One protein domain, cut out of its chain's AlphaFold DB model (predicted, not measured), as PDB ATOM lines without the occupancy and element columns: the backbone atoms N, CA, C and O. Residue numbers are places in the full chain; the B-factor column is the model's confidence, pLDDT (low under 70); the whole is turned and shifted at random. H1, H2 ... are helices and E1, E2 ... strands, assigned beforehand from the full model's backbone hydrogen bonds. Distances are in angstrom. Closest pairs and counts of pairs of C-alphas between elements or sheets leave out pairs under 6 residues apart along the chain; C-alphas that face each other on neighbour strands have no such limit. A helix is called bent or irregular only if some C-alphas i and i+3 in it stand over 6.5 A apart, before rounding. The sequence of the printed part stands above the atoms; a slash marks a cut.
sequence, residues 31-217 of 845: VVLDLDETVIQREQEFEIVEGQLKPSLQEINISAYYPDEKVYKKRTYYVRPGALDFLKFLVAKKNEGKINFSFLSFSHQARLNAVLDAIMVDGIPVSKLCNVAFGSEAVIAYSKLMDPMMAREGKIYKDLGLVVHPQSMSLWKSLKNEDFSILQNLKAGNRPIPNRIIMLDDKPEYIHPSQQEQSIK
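AT A GLANCE: This is residues 31 to 217 of the 845 residues of the protein "Fido domain-containing protein" of Bdellovibrionaceae bacterium (UniProt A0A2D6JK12). A small parallel sheet, E6 E1 E7 E8, lies near the middle, with H6 over one face; the hairpin of E2 and E3 reaches out at one end of the longest axis, and H4, H5 and the helical hairpin of H7 and H8 lie towards the other. A second strand hairpin, E4 and E5, is long and bent, and H2 packs on E4. The 187 printed residues hold nine named helices and eight named strands, in the order E1 E2 E3 E4 E5 H1 E6 H2 H3 H4 H5 H6 H7 H8 E7 H9 E8, a mixed class. The whole is compact, with a radius of gyration of the C-alphas of 17.0 A and spans of 56 by 42 by 29 A.

HOW THE PARTS SIT: E1, residues 31 to 34, is an inner strand, parallel to E6, residues 100 to 104, with N 31 and O 100 2.9 A apart, and to E7, residues 197 to 201, with N 32 and O 198 2.8 A apart. E2, residues 46 to 49, and E3, residues 52 to 55, form an antiparallel hairpin, with N 47 and O 54 2.8 A apart. E4, residues 59 to 66, bends by 54 degrees at residue 63 and forms a hairpin with E5, residues 71 to 79, with N 60 and O 77 2.8 A apart. H1, residues 83 to 95, and H3, residues 126 to 129, only graze the sheet of E1. H2, residues 109 to 118, touches H3, closest at the C-alphas of Leu 116 and Ser 127, 4.8 A. H4, residues 136 to 146, and H5, residues 148 to 152, only just touch, with 3 pairs of C-alphas within 8 A, the closest Lys 144 and Ala 151, 5.4 A. H6, residues 160 to 164, is on the sheet at a height of 8.5 A. H7, residues 166 to 176, touches H8, residues 180 to 185, closest at the C-alphas of Leu 171 and Ile 182, 6.3 A, at a shallow tilt of 23 degrees, opposite ways. E7, H9, residues 209 to 214, and E8, residues 215 to 217, make a strand-helix-strand unit, two parallel neighbour strands with a helix between, its crossover right-handed; N 216 and O 199 are 2.8 A apart. In H1, H2 and H4 every O i to N i+4 pair is within hydrogen-bond range; H7 has 5 of 7, H5 0 of 1 with 1 of 2 O i to N i+3 pairs, H6 0 of 1 with 2 of 2, H8 and H9 0 of 2 with 2 of 3 each, and H3 is too short.

IN THESE COORDINATES: E1 begins at C-alpha 31 (-51.074, -51.453, 49.400). E4 spans 20.4 A, E5 24.1 A, H1 18.4 A, H4 15.3 A and H7 15.4 A. E8 ends at C-alpha 217 (-53.890, -56.050, 37.267).

THE WHOLE: The C-alphas of Glu 50 and Asn 185 are the farthest apart, 57.6 A. The printed part has no cut; the links E1 to E2 and H8 to E7 are long. The mean pLDDT of the printed part is 83.0, and 22 residues are under 70, among them 188 to 195.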
ATOM      1  N   VAL A  31     -50.970 -51.554  50.863       92.38
ATOM      2  CA  VAL A  31     -51.074 -51.453  49.400       92.38
ATOM      3  C   VAL A  31     -49.683 -51.291  48.793       92.38
ATOM      4  O   VAL A  31     -48.947 -50.365  49.127       92.38
ATOM      5  N   VAL A  32     -49.312 -52.196  47.894       91.62
ATOM      6  CA  VAL A  32     -48.069 -52.121  47.121       91.62
ATOM      7  C   VAL A  32     -48.395 -51.588  45.731       91.62
ATOM      8  O   VAL A  32     -49.335 -52.052  45.095       91.62
ATOM      9  N   LEU A  33     -47.636 -50.605  45.266       93.19
ATOM     10  CA  LEU A  33     -47.785 -50.010  43.943       93.19
ATOM     11  C   LEU A  33     -46.538 -50.319  43.127       93.19
ATOM     12  O   LEU A  33     -45.432 -50.020  43.583       93.19
ATOM     13  N   ASP A  34     -46.692 -50.862  41.924       90.94
ATOM     14  CA  ASP A  34     -45.620 -50.687  40.951       90.94
ATOM     15  C   ASP A  34     -45.529 -49.203  40.563       90.94
ATOM     16  O   ASP A  34     -46.547 -48.531  40.389       90.94
ATOM     17  N   LEU A  35     -44.324 -48.644  40.502       90.38
ATOM     18  CA  LEU A  35     -44.155 -47.260  40.074       90.38
ATOM     19  C   LEU A  35     -44.292 -47.147  38.552       90.38
ATOM     20  O   LEU A  35     -45.042 -46.300  38.054       90.38
ATOM     21  N   ASP A  36     -43.526 -47.962  37.825       84.44
ATOM     22  CA  ASP A  36     -43.431 -47.879  36.375       84.44
ATOM     23  C   ASP A  36     -44.745 -48.393  35.770       84.44
ATOM     24  O   ASP A  36     -45.267 -49.426  36.157       84.44
ATOM     25  N   GLU A  37     -45.333 -47.656  34.831       76.62
ATOM     26  CA  GLU A  37     -46.539 -48.083  34.102       76.62
ATOM     27  C   GLU A  37     -47.835 -48.271  34.927       76.62
ATOM     28  O   GLU A  37     -48.908 -48.359  34.334       76.62
ATOM     29  N   THR A  38     -47.796 -48.232  36.263       87.69
ATOM     30  CA  THR A  38     -48.998 -48.199  37.123       87.69
ATOM     31  C   THR A  38     -49.263 -46.804  37.692       87.69
ATOM     32  O   THR A  38     -50.409 -46.355  37.697       87.69
ATOM     33  N   VAL A  39     -48.227 -46.073  38.120       91.69
ATOM     34  CA  VAL A  39     -48.370 -44.722  38.706       91.69
ATOM     35  C   VAL A  39     -47.931 -43.629  37.739       91.69
ATOM     36  O   VAL A  39     -48.544 -42.563  37.699       91.69
ATOM     37  N   ILE A  40     -46.904 -43.896  36.932       91.69
ATOM     38  CA  ILE A  40     -46.384 -42.962  35.928       91.69
ATOM     39  C   ILE A  40     -46.358 -43.579  34.526       91.69
ATOM     40  O   ILE A  40     -46.378 -44.800  34.363       91.69
ATOM     41  N   GLN A  41     -46.289 -42.723  33.509       89.94
ATOM     42  CA  GLN A  41     -46.087 -43.090  32.105       89.94
ATOM     43  C   GLN A  41     -45.170 -42.096  31.387       89.94
ATOM     44  O   GLN A  41     -44.858 -41.033  31.924       89.94
ATOM     45  N   ARG A  42     -44.704 -42.446  30.183       86.38
ATOM     46  CA  ARG A  42     -43.815 -41.583  29.383       86.38
ATOM     47  C   ARG A  42     -44.565 -40.702  28.398       86.38
ATOM     48  O   ARG A  42     -44.091 -39.627  28.057       86.38
ATOM     49  N   GLU A  43     -45.701 -41.174  27.913       86.62
ATOM     50  CA  GLU A  43     -46.507 -40.475  26.928       86.62
ATOM     51  C   GLU A  43     -47.510 -39.536  27.605       86.62
ATOM     52  O   GLU A  43     -48.108 -39.877  28.624       86.62
ATOM     53  N   GLN A  44     -47.715 -38.353  27.032       86.38
ATOM     54  CA  GLN A  44     -48.787 -37.450  27.447       86.38
ATOM     55  C   GLN A  44     -50.136 -37.980  26.932       86.38
ATOM     56  O   GLN A  44     -50.215 -38.531  25.830       86.38
ATOM     57  N   GLU A  45     -51.197 -37.804  27.718       87.44
ATOM     58  CA  GLU A  45     -52.573 -37.978  27.254       87.44
ATOM     59  C   GLU A  45     -53.226 -36.633  26.991       87.44
ATOM     60  O   GLU A  45     -52.771 -35.578  27.435       87.44
ATOM     61  N   PHE A  46     -54.309 -36.687  26.229       84.75
ATOM     62  CA  PHE A  46     -55.041 -35.506  25.837       84.75
ATOM     63  C   PHE A  46     -56.490 -35.626  26.281       84.75
ATOM     64  O   PHE A  46     -57.030 -36.712  26.475       84.75
ATOM     65  N   GLU A  47     -57.129 -34.484  26.429       80.12
ATOM     66  CA  GLU A  47     -58.572 -34.365  26.499       80.12
ATOM     67  C   GLU A  47     -59.052 -33.410  25.415       80.12
ATOM     68  O   GLU A  47     -58.299 -32.575  24.912       80.12
ATOM     69  N   ILE A  48     -60.309 -33.575  25.017       71.69
ATOM     70  CA  ILE A  48     -60.921 -32.753  23.982       71.69
ATOM     71  C   ILE A  48     -61.665 -31.629  24.687       71.69
ATOM     72  O   ILE A  48     -62.696 -31.856  25.318       71.69
ATOM     73  N   VAL A  49     -61.135 -30.416  24.578       72.06
ATOM     74  CA  VAL A  49     -61.714 -29.207  25.167       72.06
ATOM     75  C   VAL A  49     -61.945 -28.224  24.037       72.06
ATOM     76  O   VAL A  49     -61.003 -27.870  23.332       72.06
ATOM     77  N   GLU A  50     -63.204 -27.821  23.846       65.94
ATOM     78  CA  GLU A  50     -63.605 -26.859  22.803       65.94
ATOM     79  C   GLU A  50     -63.148 -27.284  21.397       65.94
ATOM     80  O   GLU A  50     -62.780 -26.468  20.558       65.94
ATOM     81  N   GLY A  51     -63.137 -28.595  21.139       63.47
ATOM     82  CA  GLY A  51     -62.738 -29.126  19.841       63.47
ATOM     83  C   GLY A  51     -61.232 -29.153  19.576       63.47
ATOM     84  O   GLY A  51     -60.819 -29.306  18.430       63.47
ATOM     85  N   GLN A  52     -60.405 -29.022  20.613       73.81
ATOM     86  CA  GLN A  52     -58.951 -29.136  20.519       73.81
ATOM     87  C   GLN A  52     -58.415 -30.168  21.510       73.81
ATOM     88  O   GLN A  52     -58.970 -30.349  22.594       73.81
ATOM     89  N   LEU A  53     -57.311 -30.830  21.148       80.12
ATOM     90  CA  LEU A  53     -56.583 -31.723  22.050       80.12
ATOM     91  C   LEU A  53     -55.723 -30.891  23.006       80.12
ATOM     92  O   LEU A  53     -54.763 -30.251  22.578       80.12
ATOM     93  N   LYS A  54     -56.048 -30.926  24.298       85.12
ATOM     94  CA  LYS A  54     -55.261 -30.291  25.363       85.12
ATOM     95  C   LYS A  54     -54.592 -31.367  26.232       85.12
ATOM     96  O   LYS A  54     -55.239 -32.374  26.514       85.12
ATOM     97  N   PRO A  55     -53.315 -31.203  26.631       88.81
ATOM     98  CA  PRO A  55     -52.649 -32.125  27.551       88.81
ATOM     99  C   PRO A  55     -53.436 -32.286  28.857       88.81
ATOM    100  O   PRO A  55     -53.841 -31.282  29.441       88.81
ATOM    101  N   SER A  56     -53.638 -33.522  29.316       87.06
ATOM    102  CA  SER A  56     -54.501 -33.818  30.471       87.06
ATOM    103  C   SER A  56     -53.761 -34.341  31.704       87.06
ATOM    104  O   SER A  56     -54.330 -34.343  32.796       87.06
ATOM    105  N   LEU A  57     -52.502 -34.779  31.570       90.00
ATOM    106  CA  LEU A  57     -51.741 -35.351  32.684       90.00
ATOM    107  C   LEU A  57     -50.727 -34.381  33.270       90.00
ATOM    108  O   LEU A  57     -50.079 -33.607  32.560       90.00
ATOM    109  N   GLN A  58     -50.532 -34.516  34.582       91.19
ATOM    110  CA  GLN A  58     -49.512 -33.792  35.324       91.19
ATOM    111  C   GLN A  58     -48.117 -34.228  34.880       91.19
ATOM    112  O   GLN A  58     -47.738 -35.390  35.039       91.19
ATOM    113  N   GLU A  59     -47.350 -33.269  34.373       93.88
ATOM    114  CA  GLU A  59     -45.955 -33.449  33.993       93.88
ATOM    115  C   GLU A  59     -45.029 -33.483  35.213       93.88
ATOM    116  O   GLU A  59     -45.184 -32.719  36.167       93.88
ATOM    117  N   ILE A  60     -44.029 -34.357  35.149       93.00
ATOM    118  CA  ILE A  60     -42.969 -34.507  36.135       93.00
ATOM    119  C   ILE A  60     -41.634 -34.566  35.403       93.00
ATOM    120  O   ILE A  60     -41.404 -35.443  34.570       93.00
ATOM    121  N   ASN A  61     -40.720 -33.667  35.748       90.56
ATOM    122  CA  ASN A  61     -39.380 -33.645  35.178       90.56
ATOM    123  C   ASN A  61     -38.373 -34.098  36.226       90.56
ATOM    124  O   ASN A  61     -38.240 -33.470  37.274       90.56
ATOM    125  N   ILE A  62     -37.645 -35.173  35.932       89.44
ATOM    126  CA  ILE A  62     -36.631 -35.714  36.835       89.44
ATOM    127  C   ILE A  62     -35.258 -35.683  36.177       89.44
ATOM    128  O   ILE A  62     -35.129 -35.833  34.960       89.44
ATOM    129  N   SER A  63     -34.216 -35.554  36.994       87.06
ATOM    130  CA  SER A  63     -32.845 -35.868  36.604       87.06
ATOM    131  C   SER A  63     -32.368 -37.022  37.474       87.06
ATOM    132  O   SER A  63     -32.308 -36.885  38.690       87.06
ATOM    133  N   ALA A  64     -32.090 -38.167  36.855       83.44
ATOM    134  CA  ALA A  64     -31.704 -39.380  37.568       83.44
ATOM    135  C   ALA A  64     -30.499 -40.049  36.901       83.44
ATOM    136  O   ALA A  64     -30.300 -39.927  35.688       83.44
ATOM    137  N   TYR A  65     -29.711 -40.757  37.707       77.75
ATOM    138  CA  TYR A  65     -28.596 -41.575  37.243       77.75
ATOM    139  C   TYR A  65     -29.108 -42.884  36.627       77.75
ATOM    140  O   TYR A  65     -29.969 -43.549  37.207       77.75
ATOM    141  N   TYR A  66     -28.571 -43.251  35.463       75.50
ATOM    142  CA  TYR A  66     -28.849 -44.510  34.768       75.50
ATOM    143  C   TYR A  66     -27.583 -45.375  34.767       75.50
ATOM    144  O   TYR A  66     -26.711 -45.156  33.926       75.50
ATOM    145  N   PRO A  67     -27.465 -46.347  35.687       71.69
ATOM    146  CA  PRO A  67     -26.312 -47.238  35.806       71.69
ATOM    147  C   PRO A  67     -25.907 -47.943  34.509       71.69
ATOM    148  O   PRO A  67     -24.715 -47.980  34.206       71.69
ATOM    149  N   ASP A  68     -26.873 -48.423  33.720       73.56
ATOM    150  CA  ASP A  68     -26.610 -49.101  32.439       73.56
ATOM    151  C   ASP A  68     -25.879 -48.203  31.430       73.56
ATOM    152  O   ASP A  68     -25.064 -48.663  30.634       73.56
ATOM    153  N   GLU A  69     -26.153 -46.900  31.479       75.38
ATOM    154  CA  GLU A  69     -25.597 -45.905  30.562       75.38
ATOM    155  C   GLU A  69     -24.488 -45.064  31.216       75.38
ATOM    156  O   GLU A  69     -23.850 -44.257  30.544       75.38
ATOM    157  N   LYS A  70     -24.266 -45.235  32.526       80.94
ATOM    158  CA  LYS A  70     -23.338 -44.464  33.372       80.94
ATOM    159  C   LYS A  70     -23.484 -42.942  33.249       80.94
ATOM    160  O   LYS A  70     -22.500 -42.211  33.337       80.94
ATOM    161  N   VAL A  71     -24.707 -42.442  33.060       83.00
ATOM    162  CA  VAL A  71     -24.976 -41.004  32.878       83.00
ATOM    163  C   VAL A  71     -26.220 -40.538  33.629       83.00
ATOM    164  O   VAL A  71     -27.176 -41.290  33.820       83.00
ATOM    165  N   TYR A  72     -26.226 -39.260  34.015       82.50
ATOM    166  CA  TYR A  72     -27.443 -38.572  34.443       82.50
ATOM    167  C   TYR A  72     -28.226 -38.119  33.217       82.50
ATOM    168  O   TYR A  72     -27.698 -37.412  32.358       82.50
ATOM    169  N   LYS A  73     -29.505 -38.490  33.145       84.62
ATOM    170  CA  LYS A  73     -30.406 -38.016  32.089       84.62
ATOM    171  C   LYS A  73     -31.589 -37.289  32.697       84.62
ATOM    172  O   LYS A  73     -32.164 -37.730  33.692       84.62
ATOM    173  N   LYS A  74     -31.955 -36.173  32.067       87.62
ATOM    174  CA  LYS A  74     -33.253 -35.542  32.292       87.62
ATOM    175  C   LYS A  74     -34.306 -36.328  31.524       87.62
ATOM    176  O   LYS A  74     -34.108 -36.620  30.344       87.62
ATOM    177  N   ARG A  75     -35.396 -36.690  32.192       88.56
ATOM    178  CA  ARG A  75     -36.543 -37.347  31.567       88.56
ATOM    179  C   ARG A  75     -37.839 -36.756  32.090       88.56
ATOM    180  O   ARG A  75     -37.955 -36.446  33.275       88.56
ATOM    181  N   THR A  76     -38.795 -36.660  31.182       91.12
ATOM    182  CA  THR A  76     -40.163 -36.245  31.467       91.12
ATOM    183  C   THR A  76     -41.032 -37.485  31.630       91.12
ATOM    184  O   THR A  76     -40.930 -38.438  30.854       91.12
ATOM    185  N   TYR A  77     -41.857 -37.472  32.668       92.56
ATOM    186  CA  TYR A  77     -42.863 -38.475  32.982       92.56
ATOM    187  C   TYR A  77     -44.193 -37.778  33.247       92.56
ATOM    188  O   TYR A  77     -44.228 -36.590  33.550       92.56
ATOM    189  N   TYR A  78     -45.278 -38.534  33.181       92.94
ATOM    190  CA  TYR A  78     -46.617 -38.050  33.477       92.94
ATOM    191  C   TYR A  78     -47.261 -38.929  34.542       92.94
ATOM    192  O   TYR A  78     -47.166 -40.157  34.467       92.94
ATOM    193  N   VAL A  79     -47.908 -38.319  35.540       93.00
ATOM    194  CA  VAL A  79     -48.707 -39.061  36.526       93.00
ATOM    195  C   VAL A  79     -49.923 -39.643  35.814       93.00
ATOM    196  O   VAL A  79     -50.649 -38.923  35.128       93.00
ATOM    197  N   ARG A  80     -50.162 -40.946  35.974       91.38
ATOM    198  CA  ARG A  80     -51.290 -41.618  35.327       91.38
ATOM    199  C   ARG A  80     -52.639 -41.122  35.866       91.38
ATOM    200  O   ARG A  80     -52.728 -40.746  37.042       91.38
ATOM    201  N   PRO A  81     -53.704 -41.157  35.043       87.81
ATOM    202  CA  PRO A  81     -55.048 -40.771  35.461       87.81
ATOM    203  C   PRO A  81     -55.468 -41.403  36.795       87.81
ATOM    204  O   PRO A  81     -55.345 -42.611  36.984       87.81
ATOM    205  N   GLY A  82     -55.954 -40.586  37.734       88.56
ATOM    206  CA  GLY A  82     -56.460 -41.036  39.039       88.56
ATOM    207  C   GLY A  82     -55.400 -41.493  40.054       88.56
ATOM    208  O   GLY A  82     -55.733 -41.667  41.227       88.56
ATOM    209  N   ALA A  83     -54.127 -41.644  39.663       92.88
ATOM    210  CA  ALA A  83     -53.074 -42.112  40.564       92.88
ATOM    211  C   ALA A  83     -52.795 -41.108  41.695       92.88
ATOM    212  O   ALA A  83     -52.656 -41.508  42.849       92.88
ATOM    213  N   LEU A  84     -52.774 -39.802  41.403       92.81
ATOM    214  CA  LEU A  84     -52.548 -38.773  42.425       92.81
ATOM    215  C   LEU A  84     -53.647 -38.772  43.499       92.81
ATOM    216  O   LEU A  84     -53.349 -38.724  44.693       92.81
ATOM    217  N   ASP A  85     -54.912 -38.867  43.089       93.44
ATOM    218  CA  ASP A  85     -56.041 -38.918  44.023       93.44
ATOM    219  C   ASP A  85     -56.049 -40.221  44.828       93.44
ATOM    220  O   ASP A  85     -56.377 -40.224  46.015       93.44
ATOM    221  N   PHE A  86     -55.597 -41.326  44.227       95.81
ATOM    222  CA  PHE A  86     -55.359 -42.567  44.958       95.81
ATOM    223  C   PHE A  86     -54.265 -42.430  46.015       95.81
ATOM    224  O   PHE A  86     -54.435 -42.903  47.138       95.81
ATOM    225  N   LEU A  87     -53.162 -41.752  45.696       95.81
ATOM    226  CA  LEU A  87     -52.098 -41.493  46.662       95.81
ATOM    227  C   LEU A  87     -52.604 -40.626  47.817       95.81
ATOM    228  O   LEU A  87     -52.359 -40.979  48.967       95.81
ATOM    229  N   LYS A  88     -53.389 -39.573  47.545       95.75
ATOM    230  CA  LYS A  88     -54.068 -38.784  48.592       95.75
ATOM    231  C   LYS A  88     -54.930 -39.666  49.498       95.75
ATOM    232  O   LYS A  88     -54.829 -39.573  50.720       95.75
ATOM    233  N   PHE A  89     -55.727 -40.567  48.917       96.50
ATOM    234  CA  PHE A  89     -56.516 -41.539  49.680       96.50
ATOM    235  C   PHE A  89     -55.635 -42.424  50.580       96.50
ATOM    236  O   PHE A  89     -55.937 -42.590  51.764       96.50
ATOM    237  N   LEU A  90     -54.532 -42.965  50.055       96.25
ATOM    238  CA  LEU A  90     -53.613 -43.804  50.829       96.25
ATOM    239  C   LEU A  90     -52.925 -43.027  51.957       96.25
ATOM    240  O   LEU A  90     -52.816 -43.550  53.065       96.25
ATOM    241  N   VAL A  91     -52.507 -41.782  51.713       96.19
ATOM    242  CA  VAL A  91     -51.926 -40.901  52.739       96.19
ATOM    243  C   VAL A  91     -52.937 -40.608  53.843       96.19
ATOM    244  O   VAL A  91     -52.612 -40.767  55.019       96.19
ATOM    245  N   ALA A  92     -54.180 -40.274  53.492       95.31
ATOM    246  CA  ALA A  92     -55.241 -40.067  54.474       95.31
ATOM    247  C   ALA A  92     -55.459 -41.325  55.336       95.31
ATOM    248  O   ALA A  92     -55.442 -41.255  56.565       95.31
ATOM    249  N   LYS A  93     -55.559 -42.506  54.711       94.25
ATOM    250  CA  LYS A  93     -55.742 -43.778  55.431       94.25
ATOM    251  C   LYS A  93     -54.534 -44.191  56.266       94.25
ATOM    252  O   LYS A  93     -54.709 -44.853  57.291       94.25
ATOM    253  N   LYS A  94     -53.332 -43.790  55.863       93.69
ATOM    254  CA  LYS A  94     -52.106 -43.955  56.646       93.69
ATOM    255  C   LYS A  94     -52.105 -43.088  57.890       93.69
ATOM    256  O   LYS A  94     -51.806 -43.596  58.966       93.69
ATOM    257  N   ASN A  95     -52.484 -41.823  57.758       92.75
ATOM    258  CA  ASN A  95     -52.590 -40.904  58.889       92.75
ATOM    259  C   ASN A  95     -53.672 -41.361  59.885       92.75
ATOM    260  O   ASN A  95     -53.508 -41.195  61.088       92.75
ATOM    261  N   GLU A  96     -54.731 -42.025  59.404       92.88
ATOM    262  CA  GLU A  96     -55.729 -42.716  60.241       92.88
ATOM    263  C   GLU A  96     -55.205 -44.015  60.901       92.88
ATOM    264  O   GLU A  96     -55.938 -44.653  61.656       92.88
ATOM    265  N   GLY A  97     -53.984 -44.465  60.589       88.88
ATOM    266  CA  GLY A  97     -53.409 -45.727  61.072       88.88
ATOM    267  C   GLY A  97     -54.037 -46.991  60.469       88.88
ATOM    268  O   GLY A  97     -53.821 -48.087  60.981       88.88
ATOM    269  N   LYS A  98     -54.826 -46.860  59.395       87.12
ATOM    270  CA  LYS A  98     -55.615 -47.962  58.817       87.12
ATOM    271  C   LYS A  98     -54.891 -48.707  57.705       87.12
ATOM    272  O   LYS A  98     -55.040 -49.920  57.593       87.12
ATOM    273  N   ILE A  99     -54.151 -47.987  56.864       91.50
ATOM    274  CA  ILE A  99     -53.493 -48.548  55.678       91.50
ATOM    275  C   ILE A  99     -52.076 -48.012  55.568       91.50
ATOM    276  O   ILE A  99     -51.833 -46.821  55.699       91.50
ATOM    277  N   ASN A 100     -51.136 -48.888  55.254       91.94
ATOM    278  CA  ASN A 100     -49.802 -48.519  54.819       91.94
ATOM    279  C   ASN A 100     -49.649 -48.680  53.304       91.94
ATOM    280  O   ASN A 100     -50.412 -49.402  52.666       91.94
ATOM    281  N   PHE A 101     -48.656 -48.018  52.713       93.44
ATOM    282  CA  PHE A 101     -48.372 -48.194  51.292       93.44
ATOM    283  C   PHE A 101     -46.891 -48.060  50.958       93.44
ATOM    284  O   PHE A 101     -46.093 -47.520  51.737       93.44
ATOM    285  N   SER A 102     -46.495 -48.637  49.828       91.06
ATOM    286  CA  SER A 102     -45.098 -48.770  49.404       91.06
ATOM    287  C   SER A 102     -44.980 -48.956  47.897       91.06
ATOM    288  O   SER A 102     -45.967 -49.292  47.245       91.06
ATOM    289  N   PHE A 103     -43.767 -48.781  47.374       91.19
ATOM    290  CA  PHE A 103     -43.493 -48.855  45.940       91.19
ATOM    291  C   PHE A 103     -42.502 -49.963  45.583       91.19
ATOM    292  O   PHE A 103     -41.523 -50.180  46.297       91.19
ATOM    293  N   LEU A 104     -42.740 -50.617  44.452       88.19
ATOM    294  CA  LEU A 104     -41.806 -51.503  43.760       88.19
ATOM    295  C   LEU A 104     -41.531 -50.933  42.365       88.19
ATOM    296  O   LEU A 104     -42.390 -50.274  41.785       88.19
ATOM    297  N   SER A 105     -40.333 -51.148  41.832       88.06
ATOM    298  CA  SER A 105     -39.980 -50.679  40.498       88.06
ATOM    299  C   SER A 105     -38.858 -51.520  39.900       88.06
ATOM    300  O   SER A 105     -37.914 -51.909  40.587       88.06
ATOM    301  N   PHE A 106     -38.928 -51.753  38.588       86.00
ATOM    302  CA  PHE A 106     -37.802 -52.277  37.807       86.00
ATOM    303  C   PHE A 106     -36.789 -51.187  37.423       86.00
ATOM    304  O   PHE A 106     -35.854 -51.434  36.663       86.00
ATOM    305  N   SER A 107     -36.951 -49.979  37.952       87.00
ATOM    306  CA  SER A 107     -35.970 -48.908  37.871       87.00
ATOM    307  C   SER A 107     -34.983 -48.987  39.025       87.00
ATOM    308  O   SER A 107     -35.348 -49.362  40.134       87.00
ATOM    309  N   HIS A 108     -33.748 -48.558  38.782       86.94
ATOM    310  CA  HIS A 108     -32.745 -48.397  39.833       86.94
ATOM    311  C   HIS A 108     -33.247 -47.522  40.983       86.94
ATOM    312  O   HIS A 108     -33.975 -46.548  40.753       86.94
ATOM    313  N   GLN A 109     -32.817 -47.830  42.206       87.56
ATOM    314  CA  GLN A 109     -33.282 -47.152  43.420       87.56
ATOM    315  C   GLN A 109     -33.143 -45.621  43.359       87.56
ATOM    316  O   GLN A 109     -34.079 -44.913  43.726       87.56
ATOM    317  N   ALA A 110     -32.029 -45.103  42.830       85.62
ATOM    318  CA  ALA A 110     -31.811 -43.660  42.678       85.62
ATOM    319  C   ALA A 110     -32.872 -43.004  41.773       85.62
ATOM    320  O   ALA A 110     -33.398 -41.931  42.072       85.62
ATOM    321  N   ARG A 111     -33.255 -43.678  40.679       88.62
ATOM    322  CA  ARG A 111     -34.330 -43.217  39.788       88.62
ATOM    323  C   ARG A 111     -35.692 -43.299  40.471       88.62
ATOM    324  O   ARG A 111     -36.478 -42.367  40.337       88.62
ATOM    325  N   LEU A 112     -35.973 -44.394  41.177       90.88
ATOM    326  CA  LEU A 112     -37.213 -44.563  41.937       90.88
ATOM    327  C   LEU A 112     -37.391 -43.427  42.953       90.88
ATOM    328  O   LEU A 112     -38.432 -42.774  42.954       90.88
ATOM    329  N   ASN A 113     -36.365 -43.146  43.756       90.25
ATOM    330  CA  ASN A 113     -36.381 -42.056  44.729       90.25
ATOM    331  C   ASN A 113     -36.615 -40.701  44.048       90.25
ATOM    332  O   ASN A 113     -37.536 -39.990  44.438       90.25
ATOM    333  N   ALA A 114     -35.877 -40.395  42.973       90.44
ATOM    334  CA  ALA A 114     -36.037 -39.143  42.232       90.44
ATOM    335  C   ALA A 114     -37.459 -38.949  41.668       90.44
ATOM    336  O   ALA A 114     -37.985 -37.837  41.691       90.44
ATOM    337  N   VAL A 115     -38.110 -40.015  41.182       92.69
ATOM    338  CA  VAL A 115     -39.518 -39.953  40.745       92.69
ATOM    339  C   VAL A 115     -40.446 -39.697  41.928       92.69
ATOM    340  O   VAL A 115     -41.305 -38.821  41.854       92.69
ATOM    341  N   LEU A 116     -40.291 -40.452  43.018       93.62
ATOM    342  CA  LEU A 116     -41.143 -40.319  44.202       93.62
ATOM    343  C   LEU A 116     -40.978 -38.963  44.898       93.62
ATOM    344  O   LEU A 116     -41.928 -38.490  45.518       93.62
ATOM    345  N   ASP A 117     -39.799 -38.348  44.803       92.94
ATOM    346  CA  ASP A 117     -39.538 -36.998  45.302       92.94
ATOM    347  C   ASP A 117     -40.244 -35.921  44.472       92.94
ATOM    348  O   ASP A 117     -40.635 -34.881  44.999       92.94
ATOM    349  N   ALA A 118     -40.425 -36.170  43.175       93.25
ATOM    350  CA  ALA A 118     -41.047 -35.223  42.263       93.25
ATOM    351  C   ALA A 118     -42.588 -35.300  42.260       93.25
ATOM    352  O   ALA A 118     -43.252 -34.347  41.849       93.25
ATOM    353  N   ILE A 119     -43.177 -36.403  42.741       94.50
ATOM    354  CA  ILE A 119     -44.627 -36.510  42.958       94.50
ATOM    355  C   ILE A 119     -44.971 -35.879  44.310       94.50
ATOM    356  O   ILE A 119     -44.570 -36.375  45.363       94.50
ATOM    357  N   MET A 120     -45.769 -34.812  44.280       93.00
ATOM    358  CA  MET A 120     -46.168 -34.056  45.469       93.00
ATOM    359  C   MET A 120     -47.613 -34.375  45.864       93.00
ATOM    360  O   MET A 120     -48.525 -34.234  45.052       93.00
ATOM    361  N   VAL A 121     -47.833 -34.747  47.125       93.25
ATOM    362  CA  VAL A 121     -49.163 -34.892  47.736       93.25
ATOM    363  C   VAL A 121     -49.269 -33.876  48.863       93.25
ATOM    364  O   VAL A 121     -48.467 -33.904  49.793       93.25
ATOM    365  N   ASP A 122     -50.218 -32.946  48.745       90.31
ATOM    366  CA  ASP A 122     -50.442 -31.853  49.702       90.31
ATOM    367  C   ASP A 122     -49.146 -31.098  50.071       90.31
ATOM    368  O   ASP A 122     -48.885 -30.767  51.225       90.31
ATOM    369  N   GLY A 123     -48.293 -30.853  49.068       91.00
ATOM    370  CA  GLY A 123     -47.017 -30.146  49.233       91.00
ATOM    371  C   GLY A 123     -45.875 -30.982  49.822       91.00
ATOM    372  O   GLY A 123     -44.787 -30.447  50.028       91.00
ATOM    373  N   ILE A 124     -46.068 -32.285  50.052       95.06
ATOM    374  CA  ILE A 124     -45.041 -33.190  50.580       95.06
ATOM    375  C   ILE A 124     -44.661 -34.233  49.511       95.06
ATOM    376  O   ILE A 124     -45.549 -34.851  48.918       95.06
ATOM    377  N   PRO A 125     -43.357 -34.477  49.276       94.44
ATOM    378  CA  PRO A 125     -42.910 -35.537  48.379       94.44
ATOM    379  C   PRO A 125     -43.412 -36.918  48.812       94.44
ATOM    380  O   PRO A 125     -43.294 -37.291  49.984       94.44
ATOM    381  N   VAL A 126     -43.920 -37.718  47.872       94.62
ATOM    382  CA  VAL A 126     -44.451 -39.066  48.152       94.62
ATOM    383  C   VAL A 126     -43.388 -39.986  48.751       94.62
ATOM    384  O   VAL A 126     -43.708 -40.821  49.600       94.62
ATOM    385  N   SER A 127     -42.118 -39.796  48.387       92.31
ATOM    386  CA  SER A 127     -40.975 -40.486  48.997       92.31
ATOM    387  C   SER A 127     -40.950 -40.368  50.530       92.31
ATOM    388  O   SER A 127     -40.519 -41.299  51.209       92.31
ATOM    389  N   LYS A 128     -41.432 -39.256  51.103       91.69
ATOM    390  CA  LYS A 128     -41.488 -39.008  52.553       91.69
ATOM    391  C   LYS A 128     -42.753 -39.569  53.205       91.69
ATOM    392  O   LYS A 128     -42.779 -39.735  54.420       91.69
ATOM    393  N   LEU A 129     -43.780 -39.869  52.410       92.75
ATOM    394  CA  LEU A 129     -45.092 -40.335  52.871       92.75
ATOM    395  C   LEU A 129     -45.233 -41.864  52.795       92.75
ATOM    396  O   LEU A 129     -45.998 -42.462  53.557       92.75
ATOM    397  N   CYS A 130     -44.498 -42.513  51.890       90.25
ATOM    398  CA  CYS A 130     -44.504 -43.965  51.744       90.25
ATOM    399  C   CYS A 130     -43.659 -44.659  52.827       90.25
ATOM    400  O   CYS A 130     -42.728 -44.082  53.391       90.25
ATOM    401  N   ASN A 131     -43.971 -45.927  53.120       87.50
ATOM    402  CA  ASN A 131     -43.171 -46.704  54.073       87.50
ATOM    403  C   ASN A 131     -41.783 -47.023  53.526       87.50
ATOM    404  O   ASN A 131     -40.776 -46.748  54.174       87.50
ATOM    405  N   VAL A 132     -41.754 -47.635  52.347       84.69
ATOM    406  CA  VAL A 132     -40.552 -48.138  51.684       84.69
ATOM    407  C   VAL A 132     -40.757 -48.104  50.169       84.69
ATOM    408  O   VAL A 132     -41.892 -48.136  49.681       84.69
ATOM    409  N   ALA A 133     -39.653 -48.020  49.436       86.94
ATOM    410  CA  ALA A 133     -39.612 -48.017  47.981       86.94
ATOM    411  C   ALA A 133     -38.432 -48.888  47.533       86.94
ATOM    412  O   ALA A 133     -37.331 -48.694  48.049       86.94
ATOM    413  N   PHE A 134     -38.656 -49.823  46.610       86.06
ATOM    414  CA  PHE A 134     -37.639 -50.775  46.152       86.06
ATOM    415  C   PHE A 134     -37.361 -50.661  44.661       86.06
ATOM    416  O   PHE A 134     -38.272 -50.823  43.845       86.06
ATOM    417  N   GLY A 135     -36.095 -50.429  44.331       87.12
ATOM    418  CA  GLY A 135     -35.586 -50.467  42.969       87.12
ATOM    419  C   GLY A 135     -35.229 -51.870  42.478       87.12
ATOM    420  O   GLY A 135     -35.304 -52.870  43.205       87.12
ATOM    421  N   SER A 136     -34.791 -51.928  41.223       87.00
ATOM    422  CA  SER A 136     -34.449 -53.153  40.500       87.00
ATOM    423  C   SER A 136     -33.382 -53.992  41.194       87.00
ATOM    424  O   SER A 136     -33.431 -55.218  41.112       87.00
ATOM    425  N   GLU A 137     -32.448 -53.371  41.915       85.75
ATOM    426  CA  GLU A 137     -31.365 -54.063  42.610       85.75
ATOM    427  C   GLU A 137     -31.909 -55.048  43.649       85.75
ATOM    428  O   GLU A 137     -31.463 -56.195  43.714       85.75
ATOM    429  N   ALA A 138     -32.923 -54.629  44.412       82.88
ATOM    430  CA  ALA A 138     -33.569 -55.462  45.420       82.88
ATOM    431  C   ALA A 138     -34.384 -56.595  44.784       82.88
ATOM    432  O   ALA A 138     -34.300 -57.742  45.226       82.88
ATOM    433  N   VAL A 139     -35.131 -56.286  43.719       84.06
ATOM    434  CA  VAL A 139     -35.960 -57.261  42.991       84.06
ATOM    435  C   VAL A 139     -35.085 -58.350  42.353       84.06
ATOM    436  O   VAL A 139     -35.374 -59.544  42.472       84.06
ATOM    437  N   ILE A 140     -33.968 -57.963  41.730       83.94
ATOM    438  CA  ILE A 140     -33.000 -58.888  41.125       83.94
ATOM    439  C   ILE A 140     -32.293 -59.719  42.197       83.94
ATOM    440  O   ILE A 140     -32.158 -60.933  42.030       83.94
ATOM    441  N   ALA A 141     -31.836 -59.094  43.288       82.25
ATOM    442  CA  ALA A 141     -31.176 -59.801  44.383       82.25
ATOM    443  C   ALA A 141     -32.091 -60.877  44.979       82.25
ATOM    444  O   ALA A 141     -31.670 -62.021  45.140       82.25
ATOM    445  N   TYR A 142     -33.361 -60.546  45.217       80.12
ATOM    446  CA  TYR A 142     -34.351 -61.510  45.679       80.12
ATOM    447  C   TYR A 142     -34.606 -62.633  44.664       80.12
ATOM    448  O   TYR A 142     -34.574 -63.809  45.024       80.12
ATOM    449  N   SER A 143     -34.790 -62.292  43.385       81.25
ATOM    450  CA  SER A 143     -35.034 -63.280  42.322       81.25
ATOM    451  C   SER A 143     -33.914 -64.319  42.233       81.25
ATOM    452  O   SER A 143     -34.184 -65.515  42.153       81.25
ATOM    453  N   LYS A 144     -32.654 -63.870  42.326       82.38
ATOM    454  CA  LYS A 144     -31.471 -64.745  42.336       82.38
ATOM    455  C   LYS A 144     -31.441 -65.703  43.526       82.38
ATOM    456  O   LYS A 144     -30.874 -66.781  43.396       82.38
ATOM    457  N   LEU A 145     -32.002 -65.308  44.670       79.06
ATOM    458  CA  LEU A 145     -32.065 -66.147  45.867       79.06
ATOM    459  C   LEU A 145     -33.182 -67.195  45.789       79.06
ATOM    460  O   LEU A 145     -33.012 -68.283  46.331       79.06
ATOM    461  N   MET A 146     -34.308 -66.870  45.146       75.44
ATOM    462  CA  MET A 146     -35.462 -67.772  45.042       75.44
ATOM    463  C   MET A 146     -35.298 -68.828  43.950       75.44
ATOM    464  O   MET A 146     -35.580 -69.998  44.193       75.44
ATOM    465  N   ASP A 147     -34.833 -68.433  42.763       75.88
ATOM    466  CA  ASP A 147     -34.587 -69.356  41.654       75.88
ATOM    467  C   ASP A 147     -33.336 -68.929  40.865       75.88
ATOM    468  O   ASP A 147     -33.417 -68.175  39.886       75.88
ATOM    469  N   PRO A 148     -32.146 -69.401  41.284       74.12
ATOM    470  CA  PRO A 148     -30.887 -69.053  40.637       74.12
ATOM    471  C   PRO A 148     -30.809 -69.474  39.165       74.12
ATOM    472  O   PRO A 148     -30.029 -68.882  38.416       74.12
ATOM    473  N   MET A 149     -31.563 -70.499  38.744       70.62
ATOM    474  CA  MET A 149     -31.564 -70.974  37.359       70.62
ATOM    475  C   MET A 149     -32.464 -70.101  36.486       70.62
ATOM    476  O   MET A 149     -32.008 -69.619  35.453       70.62
ATOM    477  N   MET A 150     -33.686 -69.791  36.923       67.19
ATOM    478  CA  MET A 150     -34.580 -68.917  36.154       67.19
ATOM    479  C   MET A 150     -34.127 -67.454  36.133       67.19
ATOM    480  O   MET A 150     -34.306 -66.776  35.120       67.19
ATOM    481  N   ALA A 151     -33.440 -66.983  37.178       65.56
ATOM    482  CA  ALA A 151     -32.791 -65.673  37.161       65.56
ATOM    483  C   ALA A 151     -31.684 -65.576  36.089       65.56
ATOM    484  O   ALA A 151     -31.465 -64.499  35.533       65.56
ATOM    485  N   ARG A 152     -31.001 -66.687  35.759       64.31
ATOM    486  CA  ARG A 152     -30.020 -66.747  34.653       64.31
ATOM    487  C   ARG A 152     -30.685 -66.745  33.275       64.31
ATOM    488  O   ARG A 152     -30.086 -66.249  32.330       64.31
ATOM    489  N   GLU A 153     -31.917 -67.236  33.176       71.50
ATOM    490  CA  GLU A 153     -32.752 -67.174  31.965       71.50
ATOM    491  C   GLU A 153     -33.454 -65.812  31.783       71.50
ATOM    492  O   GLU A 153     -34.252 -65.640  30.863       71.50
ATOM    493  N   GLY A 154     -33.180 -64.836  32.657       68.25
ATOM    494  CA  GLY A 154     -33.740 -63.485  32.570       68.25
ATOM    495  C   GLY A 154     -35.148 -63.330  33.155       68.25
ATOM    496  O   GLY A 154     -35.763 -62.280  32.977       68.25
ATOM    497  N   LYS A 155     -35.673 -64.333  33.873       72.38
ATOM    498  CA  LYS A 155     -36.944 -64.208  34.602       72.38
ATOM    499  C   LYS A 155     -36.701 -63.555  35.963       72.38
ATOM    500  O   LYS A 155     -35.932 -64.064  36.775       72.38
ATOM    501  N   ILE A 156     -37.358 -62.423  36.205       81.56
ATOM    502  CA  ILE A 156     -37.233 -61.628  37.434       81.56
ATOM    503  C   ILE A 156     -38.603 -61.579  38.119       81.56
ATOM    504  O   ILE A 156     -39.600 -61.280  37.465       81.56
ATOM    505  N   TYR A 157     -38.636 -61.850  39.426       80.19
ATOM    506  CA  TYR A 157     -39.845 -61.850  40.243       80.19
ATOM    507  C   TYR A 157     -39.875 -60.706  41.267       80.19
ATOM    508  O   TYR A 157     -38.896 -60.452  41.970       80.19
ATOM    509  N   LYS A 158     -41.036 -60.064  41.401       82.94
ATOM    510  CA  LYS A 158     -41.403 -59.151  42.487       82.94
ATOM    511  C   LYS A 158     -41.892 -59.962  43.691       82.94
ATOM    512  O   LYS A 158     -42.593 -60.960  43.519       82.94
ATOM    513  N   ASP A 159     -41.550 -59.505  44.895       78.81
ATOM    514  CA  ASP A 159     -42.006 -60.098  46.159       78.81
ATOM    515  C   ASP A 159     -42.652 -59.042  47.057       78.81
ATOM    516  O   ASP A 159     -41.996 -58.094  47.498       78.81
ATOM    517  N   LEU A 160     -43.946 -59.214  47.351       74.44
ATOM    518  CA  LEU A 160     -44.656 -58.296  48.245       74.44
ATOM    519  C   LEU A 160     -44.236 -58.501  49.713       74.44
ATOM    520  O   LEU A 160     -44.397 -57.592  50.525       74.44
ATOM    521  N   GLY A 161     -43.699 -59.669  50.077       69.25
ATOM    522  CA  GLY A 161     -43.179 -59.981  51.407       69.25
ATOM    523  C   GLY A 161     -41.966 -59.127  51.792       69.25
ATOM    524  O   GLY A 161     -41.864 -58.720  52.956       69.25
ATOM    525  N   LEU A 162     -41.113 -58.762  50.821       68.06
ATOM    526  CA  LEU A 162     -40.035 -57.775  51.009       68.06
ATOM    527  C   LEU A 162     -40.585 -56.456  51.541       68.06
ATOM    528  O   LEU A 162     -39.974 -55.831  52.403       68.06
ATOM    529  N   VAL A 163     -41.759 -56.056  51.069       68.94
ATOM    530  CA  VAL A 163     -42.309 -54.725  51.301       68.94
ATOM    531  C   VAL A 163     -42.826 -54.527  52.727       68.94
ATOM    532  O   VAL A 163     -42.837 -53.405  53.230       68.94
ATOM    533  N   VAL A 164     -43.238 -55.599  53.405       68.19
ATOM    534  CA  VAL A 164     -44.017 -55.503  54.654       68.19
ATOM    535  C   VAL A 164     -43.345 -56.118  55.883       68.19
ATOM    536  O   VAL A 164     -43.841 -55.939  56.994       68.19
ATOM    537  N   HIS A 165     -42.244 -56.863  55.730       70.50
ATOM    538  CA  HIS A 165     -41.700 -57.655  56.834       70.50
ATOM    539  C   HIS A 165     -40.857 -56.821  57.830       70.50
ATOM    540  O   HIS A 165     -39.828 -56.264  57.435       70.50
ATOM    541  N   PRO A 166     -41.185 -56.794  59.141       66.00
ATOM    542  CA  PRO A 166     -40.485 -55.963  60.129       66.00
ATOM    543  C   PRO A 166     -38.979 -56.224  60.251       66.00
ATOM    544  O   PRO A 166     -38.209 -55.278  60.378       66.00
ATOM    545  N   GLN A 167     -38.540 -57.490  60.161       65.88
ATOM    546  CA  GLN A 167     -37.106 -57.844  60.225       65.88
ATOM    547  C   GLN A 167     -36.310 -57.330  59.021       65.88
ATOM    548  O   GLN A 167     -35.087 -57.260  59.076       65.88
ATOM    549  N   SER A 168     -37.004 -56.979  57.944       68.00
ATOM    550  CA  SER A 168     -36.391 -56.496  56.719       68.00
ATOM    551  C   SER A 168     -36.498 -54.962  56.624       68.00
ATOM    552  O   SER A 168     -35.709 -54.333  55.940       68.00
ATOM    553  N   MET A 169     -37.372 -54.305  57.397       67.50
ATOM    554  CA  MET A 169     -37.562 -52.841  57.369       67.50
ATOM    555  C   MET A 169     -36.280 -52.015  57.589       67.50
ATOM    556  O   MET A 169     -36.135 -50.953  56.988       67.50
ATOM    557  N   SER A 170     -35.352 -52.462  58.442       72.94
ATOM    558  CA  SER A 170     -34.060 -51.783  58.662       72.94
ATOM    559  C   SER A 170     -33.128 -51.915  57.454       72.94
ATOM    560  O   SER A 170     -32.542 -50.930  57.002       72.94
ATOM    561  N   LEU A 171     -33.067 -53.120  56.886       73.38
ATOM    562  CA  LEU A 171     -32.376 -53.440  55.639       73.38
ATOM    563  C   LEU A 171     -32.882 -52.534  54.493       73.38
ATOM    564  O   LEU A 171     -32.111 -52.036  53.681       73.38
ATOM    565  N   TRP A 172     -34.178 -52.218  54.493       71.88
ATOM    566  CA  TRP A 172     -34.845 -51.453  53.434       71.88
ATOM    567  C   TRP A 172     -34.789 -49.946  53.573       71.88
ATOM    568  O   TRP A 172     -34.683 -49.241  52.572       71.88
ATOM    569  N   LYS A 173     -34.794 -49.434  54.805       76.81
ATOM    570  CA  LYS A 173     -34.430 -48.034  55.047       76.81
ATOM    571  C   LYS A 173     -33.017 -47.741  54.537       76.81
ATOM    572  O   LYS A 173     -32.788 -46.653  54.026       76.81
ATOM    573  N   SER A 174     -32.114 -48.719  54.627       81.62
ATOM    574  CA  SER A 174     -30.740 -48.598  54.125       81.62
ATOM    575  C   SER A 174     -30.713 -48.509  52.593       81.62
ATOM    576  O   SER A 174     -30.120 -47.579  52.057       81.62
ATOM    577  N   LEU A 175     -31.474 -49.357  51.886       74.56
ATOM    578  CA  LEU A 175     -31.634 -49.235  50.428       74.56
ATOM    579  C   LEU A 175     -32.248 -47.904  49.994       74.56
ATOM    580  O   LEU A 175     -31.799 -47.317  49.017       74.56
ATOM    581  N   LYS A 176     -33.249 -47.391  50.718       80.19
ATOM    582  CA  LYS A 176     -33.833 -46.072  50.430       80.19
ATOM    583  C   LYS A 176     -32.783 -44.954  50.479       80.19
ATOM    584  O   LYS A 176     -32.897 -44.005  49.712       80.19
ATOM    585  N   ASN A 177     -31.767 -45.103  51.327       82.31
ATOM    586  CA  ASN A 177     -30.612 -44.210  51.440       82.31
ATOM    587  C   ASN A 177     -29.444 -44.613  50.514       82.31
ATOM    588  O   ASN A 177     -28.316 -44.192  50.746       82.31
ATOM    589  N   GLU A 178     -29.710 -45.440  49.498       79.69
ATOM    590  CA  GLU A 178     -28.753 -45.895  48.479       79.69
ATOM    591  C   GLU A 178     -27.588 -46.756  49.014       79.69
ATOM    592  O   GLU A 178     -26.571 -46.928  48.344       79.69
ATOM    593  N   ASP A 179     -27.741 -47.378  50.190       84.19
ATOM    594  CA  ASP A 179     -26.780 -48.363  50.701       84.19
ATOM    595  C   ASP A 179     -27.074 -49.766  50.148       84.19
ATOM    596  O   ASP A 179     -27.800 -50.566  50.743       84.19
ATOM    597  N   PHE A 180     -26.485 -50.082  48.992       81.38
ATOM    598  CA  PHE A 180     -26.646 -51.377  48.318       81.38
ATOM    599  C   PHE A 180     -25.827 -52.519  48.931       81.38
ATOM    600  O   PHE A 180     -26.072 -53.682  48.601       81.38
ATOM    601  N   SER A 181     -24.878 -52.228  49.827       81.62
ATOM    602  CA  SER A 181     -24.066 -53.269  50.477       81.62
ATOM    603  C   SER A 181     -24.934 -54.238  51.283       81.62
ATOM    604  O   SER A 181     -24.625 -55.421  51.425       81.62
ATOM    605  N   ILE A 182     -26.090 -53.748  51.732       80.56
ATOM    606  CA  ILE A 182     -27.046 -54.488  52.536       80.56
ATOM    607  C   ILE A 182     -27.738 -55.630  51.770       80.56
ATOM    608  O   ILE A 182     -28.283 -56.541  52.396       80.56
ATOM    609  N   LEU A 183     -27.687 -55.644  50.431       80.88
ATOM    610  CA  LEU A 183     -28.320 -56.682  49.605       80.88
ATOM    611  C   LEU A 183     -27.769 -58.088  49.881       80.88
ATOM    612  O   LEU A 183     -28.489 -59.063  49.698       80.88
ATOM    613  N   GLN A 184     -26.534 -58.208  50.380       78.94
ATOM    614  CA  GLN A 184     -25.943 -59.496  50.772       78.94
ATOM    615  C   GLN A 184     -26.654 -60.162  51.963       78.94
ATOM    616  O   GLN A 184     -26.547 -61.369  52.161       78.94
ATOM    617  N   ASN A 185     -27.399 -59.382  52.749       77.31
ATOM    618  CA  ASN A 185     -28.110 -59.858  53.932       77.31
ATOM    619  C   ASN A 185     -29.540 -60.333  53.608       77.31
ATOM    620  O   ASN A 185     -30.296 -60.695  54.516       77.31
ATOM    621  N   LEU A 186     -29.923 -60.334  52.325       76.38
ATOM    622  CA  LEU A 186     -31.216 -60.828  51.873       76.38
ATOM    623  C   LEU A 186     -31.349 -62.341  52.041       76.38
ATOM    624  O   LEU A 186     -30.437 -63.105  51.736       76.38
ATOM    625  N   LYS A 187     -32.526 -62.782  52.494       70.88
ATOM    626  CA  LYS A 187     -32.863 -64.202  52.641       70.88
ATOM    627  C   LYS A 187     -34.139 -64.523  51.868       70.88
ATOM    628  O   LYS A 187     -35.131 -63.810  52.007       70.88
ATOM    629  N   ALA A 188     -34.102 -65.609  51.097       63.28
ATOM    630  CA  ALA A 188     -35.270 -66.187  50.435       63.28
ATOM    631  C   ALA A 188     -36.327 -66.619  51.466       63.28
ATOM    632  O   ALA A 188     -35.994 -67.142  52.534       63.28
ATOM    633  N   GLY A 189     -37.605 -66.422  51.147       59.00
ATOM    634  CA  GLY A 189     -38.709 -66.840  52.003       59.00
ATOM    635  C   GLY A 189     -39.847 -67.465  51.205       59.00
ATOM    636  O   GLY A 189     -40.527 -66.774  50.461       59.00
ATOM    637  N   ASN A 190     -40.148 -68.741  51.456       52.38
ATOM    638  CA  ASN A 190     -41.422 -69.367  51.071       52.38
ATOM    639  C   ASN A 190     -42.536 -68.928  52.033       52.38
ATOM    640  O   ASN A 190     -43.074 -69.738  52.788       52.38
ATOM    641  N   ARG A 191     -42.822 -67.624  52.103       56.38
ATOM    642  CA  ARG A 191     -43.763 -67.087  53.092       56.38
ATOM    643  C   ARG A 191     -45.103 -66.756  52.436       56.38
ATOM    644  O   ARG A 191     -45.118 -65.979  51.482       56.38
ATOM    645  N   PRO A 192     -46.222 -67.309  52.933       56.00
ATOM    646  CA  PRO A 192     -47.539 -66.875  52.496       56.00
ATOM    647  C   PRO A 192     -47.723 -65.406  52.885       56.00
ATOM    648  O   PRO A 192     -47.519 -65.027  54.041       56.00
ATOM    649  N   ILE A 193     -48.081 -64.570  51.913       63.91
ATOM    650  CA  ILE A 193     -48.451 -63.183  52.183       63.91
ATOM    651  C   ILE A 193     -49.815 -63.202  52.879       63.91
ATOM    652  O   ILE A 193     -50.734 -63.868  52.401       63.91
ATOM    653  N   PRO A 194     -49.988 -62.472  53.993       63.62
ATOM    654  CA  PRO A 194     -51.298 -62.296  54.598       63.62
ATOM    655  C   PRO A 194     -52.317 -61.760  53.584       63.62
ATOM    656  O   PRO A 194     -52.030 -60.795  52.879       63.62
ATOM    657  N   ASN A 195     -53.552 -62.273  53.604       67.31
ATOM    658  CA  ASN A 195     -54.691 -61.804  52.786       67.31
ATOM    659  C   ASN A 195     -55.125 -60.338  53.061       67.31
ATOM    660  O   ASN A 195     -56.252 -59.965  52.759       67.31
ATOM    661  N   ARG A 196     -54.263 -59.522  53.678       79.88
ATOM    662  CA  ARG A 196     -54.426 -58.108  54.052       79.88
ATOM    663  C   ARG A 196     -53.580 -57.170  53.185       79.88
ATOM    664  O   ARG A 196     -53.499 -55.975  53.468       79.88
ATOM    665  N   ILE A 197     -52.887 -57.718  52.193       83.00
ATOM    666  CA  ILE A 197     -51.956 -56.996  51.333       83.00
ATOM    667  C   ILE A 197     -52.441 -57.158  49.905       83.00
ATOM    668  O   ILE A 197     -52.751 -58.272  49.491       83.00
ATOM    669  N   ILE A 198     -52.494 -56.049  49.178       87.81
ATOM    670  CA  ILE A 198     -52.778 -56.048  47.744       87.81
ATOM    671  C   ILE A 198     -51.658 -55.341  46.996       87.81
ATOM    672  O   ILE A 198     -51.086 -54.372  47.501       87.81
ATOM    673  N   MET A 199     -51.369 -55.810  45.789       88.25
ATOM    674  CA  MET A 199     -50.476 -55.133  44.860       88.25
ATOM    675  C   MET A 199     -51.241 -54.643  43.640       88.25
ATOM    676  O   MET A 199     -52.028 -55.384  43.064       88.25
ATOM    677  N   LEU A 200     -50.990 -53.400  43.245       91.56
ATOM    678  CA  LEU A 200     -51.440 -52.835  41.983       91.56
ATOM    679  C   LEU A 200     -50.259 -52.883  41.011       91.56
ATOM    680  O   LEU A 200     -49.222 -52.274  41.280       91.56
ATOM    681  N   ASP A 201     -50.407 -53.645  39.931       87.88
ATOM    682  CA  ASP A 201     -49.336 -53.934  38.970       87.88
ATOM    683  C   ASP A 201     -49.916 -54.033  37.559       87.88
ATOM    684  O   ASP A 201     -51.009 -54.573  37.384       87.88
ATOM    685  N   ASP A 202     -49.206 -53.560  36.541       84.88
ATOM    686  CA  ASP A 202     -49.607 -53.731  35.145       84.88
ATOM    687  C   ASP A 202     -49.189 -55.099  34.575       84.88
ATOM    688  O   ASP A 202     -49.804 -55.612  33.630       84.88
ATOM    689  N   LYS A 203     -48.189 -55.733  35.197       85.88
ATOM    690  CA  LYS A 203     -47.596 -57.015  34.800       85.88
ATOM    691  C   LYS A 203     -47.488 -57.968  35.997       85.88
ATOM    692  O   LYS A 203     -46.380 -58.331  36.411       85.88
ATOM    693  N   PRO A 204     -48.630 -58.431  36.543       82.00
ATOM    694  CA  PRO A 204     -48.655 -59.373  37.663       82.00
ATOM    695  C   PRO A 204     -47.962 -60.709  37.358       82.00
ATOM    696  O   PRO A 204     -47.607 -61.438  38.279       82.00
ATOM    697  N   GLU A 205     -47.721 -61.038  36.088       84.19
ATOM    698  CA  GLU A 205     -46.912 -62.190  35.679       84.19
ATOM    699  C   GLU A 205     -45.469 -62.159  36.215       84.19
ATOM    700  O   GLU A 205     -44.863 -63.218  36.377       84.19
ATOM    701  N   TYR A 206     -44.933 -60.975  36.534       82.81
ATOM    702  CA  TYR A 206     -43.637 -60.836  37.198       82.81
ATOM    703  C   TYR A 206     -43.732 -60.937  38.719       82.81
ATOM    704  O   TYR A 206     -42.716 -60.839  39.389       82.81
ATOM    705  N   ILE A 207     -44.906 -61.122  39.309       82.56
ATOM    706  CA  ILE A 207     -45.029 -61.397  40.741       82.56
ATOM    707  C   ILE A 207     -44.795 -62.891  40.961       82.56
ATOM    708  O   ILE A 207     -45.224 -63.722  40.153       82.56
ATOM    709  N   HIS A 208     -44.108 -63.240  42.052       80.00
ATOM    710  CA  HIS A 208     -43.870 -64.636  42.411       80.00
ATOM    711  C   HIS A 208     -45.189 -65.447  42.395       80.00
ATOM    712  O   HIS A 208     -46.175 -64.990  42.977       80.00
ATOM    713  N   PRO A 209     -45.250 -66.650  41.782       78.25
ATOM    714  CA  PRO A 209     -46.512 -67.369  41.556       78.25
ATOM    715  C   PRO A 209     -47.378 -67.583  42.803       78.25
ATOM    716  O   PRO A 209     -48.594 -67.441  42.740       78.25
ATOM    717  N   SER A 210     -46.764 -67.843  43.962       75.81
ATOM    718  CA  SER A 210     -47.485 -68.017  45.238       75.81
ATOM    719  C   SER A 210     -48.146 -66.743  45.788       75.81
ATOM    720  O   SER A 210     -48.769 -66.791  46.845       75.81
ATOM    721  N   GLN A 211     -47.964 -65.607  45.114       79.25
ATOM    722  CA  GLN A 211     -48.364 -64.271  45.549       79.25
ATOM    723  C   GLN A 211     -49.256 -63.551  44.522       79.25
ATOM    724  O   GLN A 211     -49.734 -62.441  44.760       79.25
ATOM    725  N   GLN A 212     -49.473 -64.163  43.354       80.06
ATOM    726  CA  GLN A 212     -50.225 -63.552  42.256       80.06
ATOM    727  C   GLN A 212     -51.698 -63.327  42.612       80.06
ATOM    728  O   GLN A 212     -52.306 -62.375  42.126       80.06
ATOM    729  N   GLU A 213     -52.265 -64.138  43.508       77.75
ATOM    730  CA  GLU A 213     -53.649 -63.982  43.969       77.75
ATOM    731  C   GLU A 213     -53.886 -62.679  44.747       77.75
ATOM    732  O   GLU A 213     -55.026 -62.245  44.850       77.75
ATOM    733  N   GLN A 214     -52.841 -62.027  45.268       80.94
ATOM    734  CA  GLN A 214     -52.923 -60.730  45.952       80.94
ATOM    735  C   GLN A 214     -52.688 -59.544  45.002       80.94
ATOM    736  O   GLN A 214     -52.642 -58.392  45.440       80.94
ATOM    737  N   SER A 215     -52.530 -59.801  43.704       83.94
ATOM    738  CA  SER A 215     -52.310 -58.762  42.703       83.94
ATOM    739  C   SER A 215     -53.601 -58.373  41.988       83.94
ATOM    740  O   SER A 215     -54.460 -59.199  41.678       83.94
ATOM    741  N   ILE A 216     -53.735 -57.082  41.715       86.75
ATOM    742  CA  ILE A 216     -54.805 -56.496  40.925       86.75
ATOM    743  C   ILE A 216     -54.139 -55.913  39.689       86.75
ATOM    744  O   ILE A 216     -53.370 -54.954  39.781       86.75
ATOM    745  N   LYS A 217     -54.442 -56.509  38.534       86.38
ATOM    746  CA  LYS A 217     -53.890 -56.050  37.267       86.38
ATOM    747  C   LYS A 217     -54.501 -54.705  36.881       86.38
ATOM    748  O   LYS A 217     -55.676 -54.637  36.517       86.38
TER     749      LYS A 217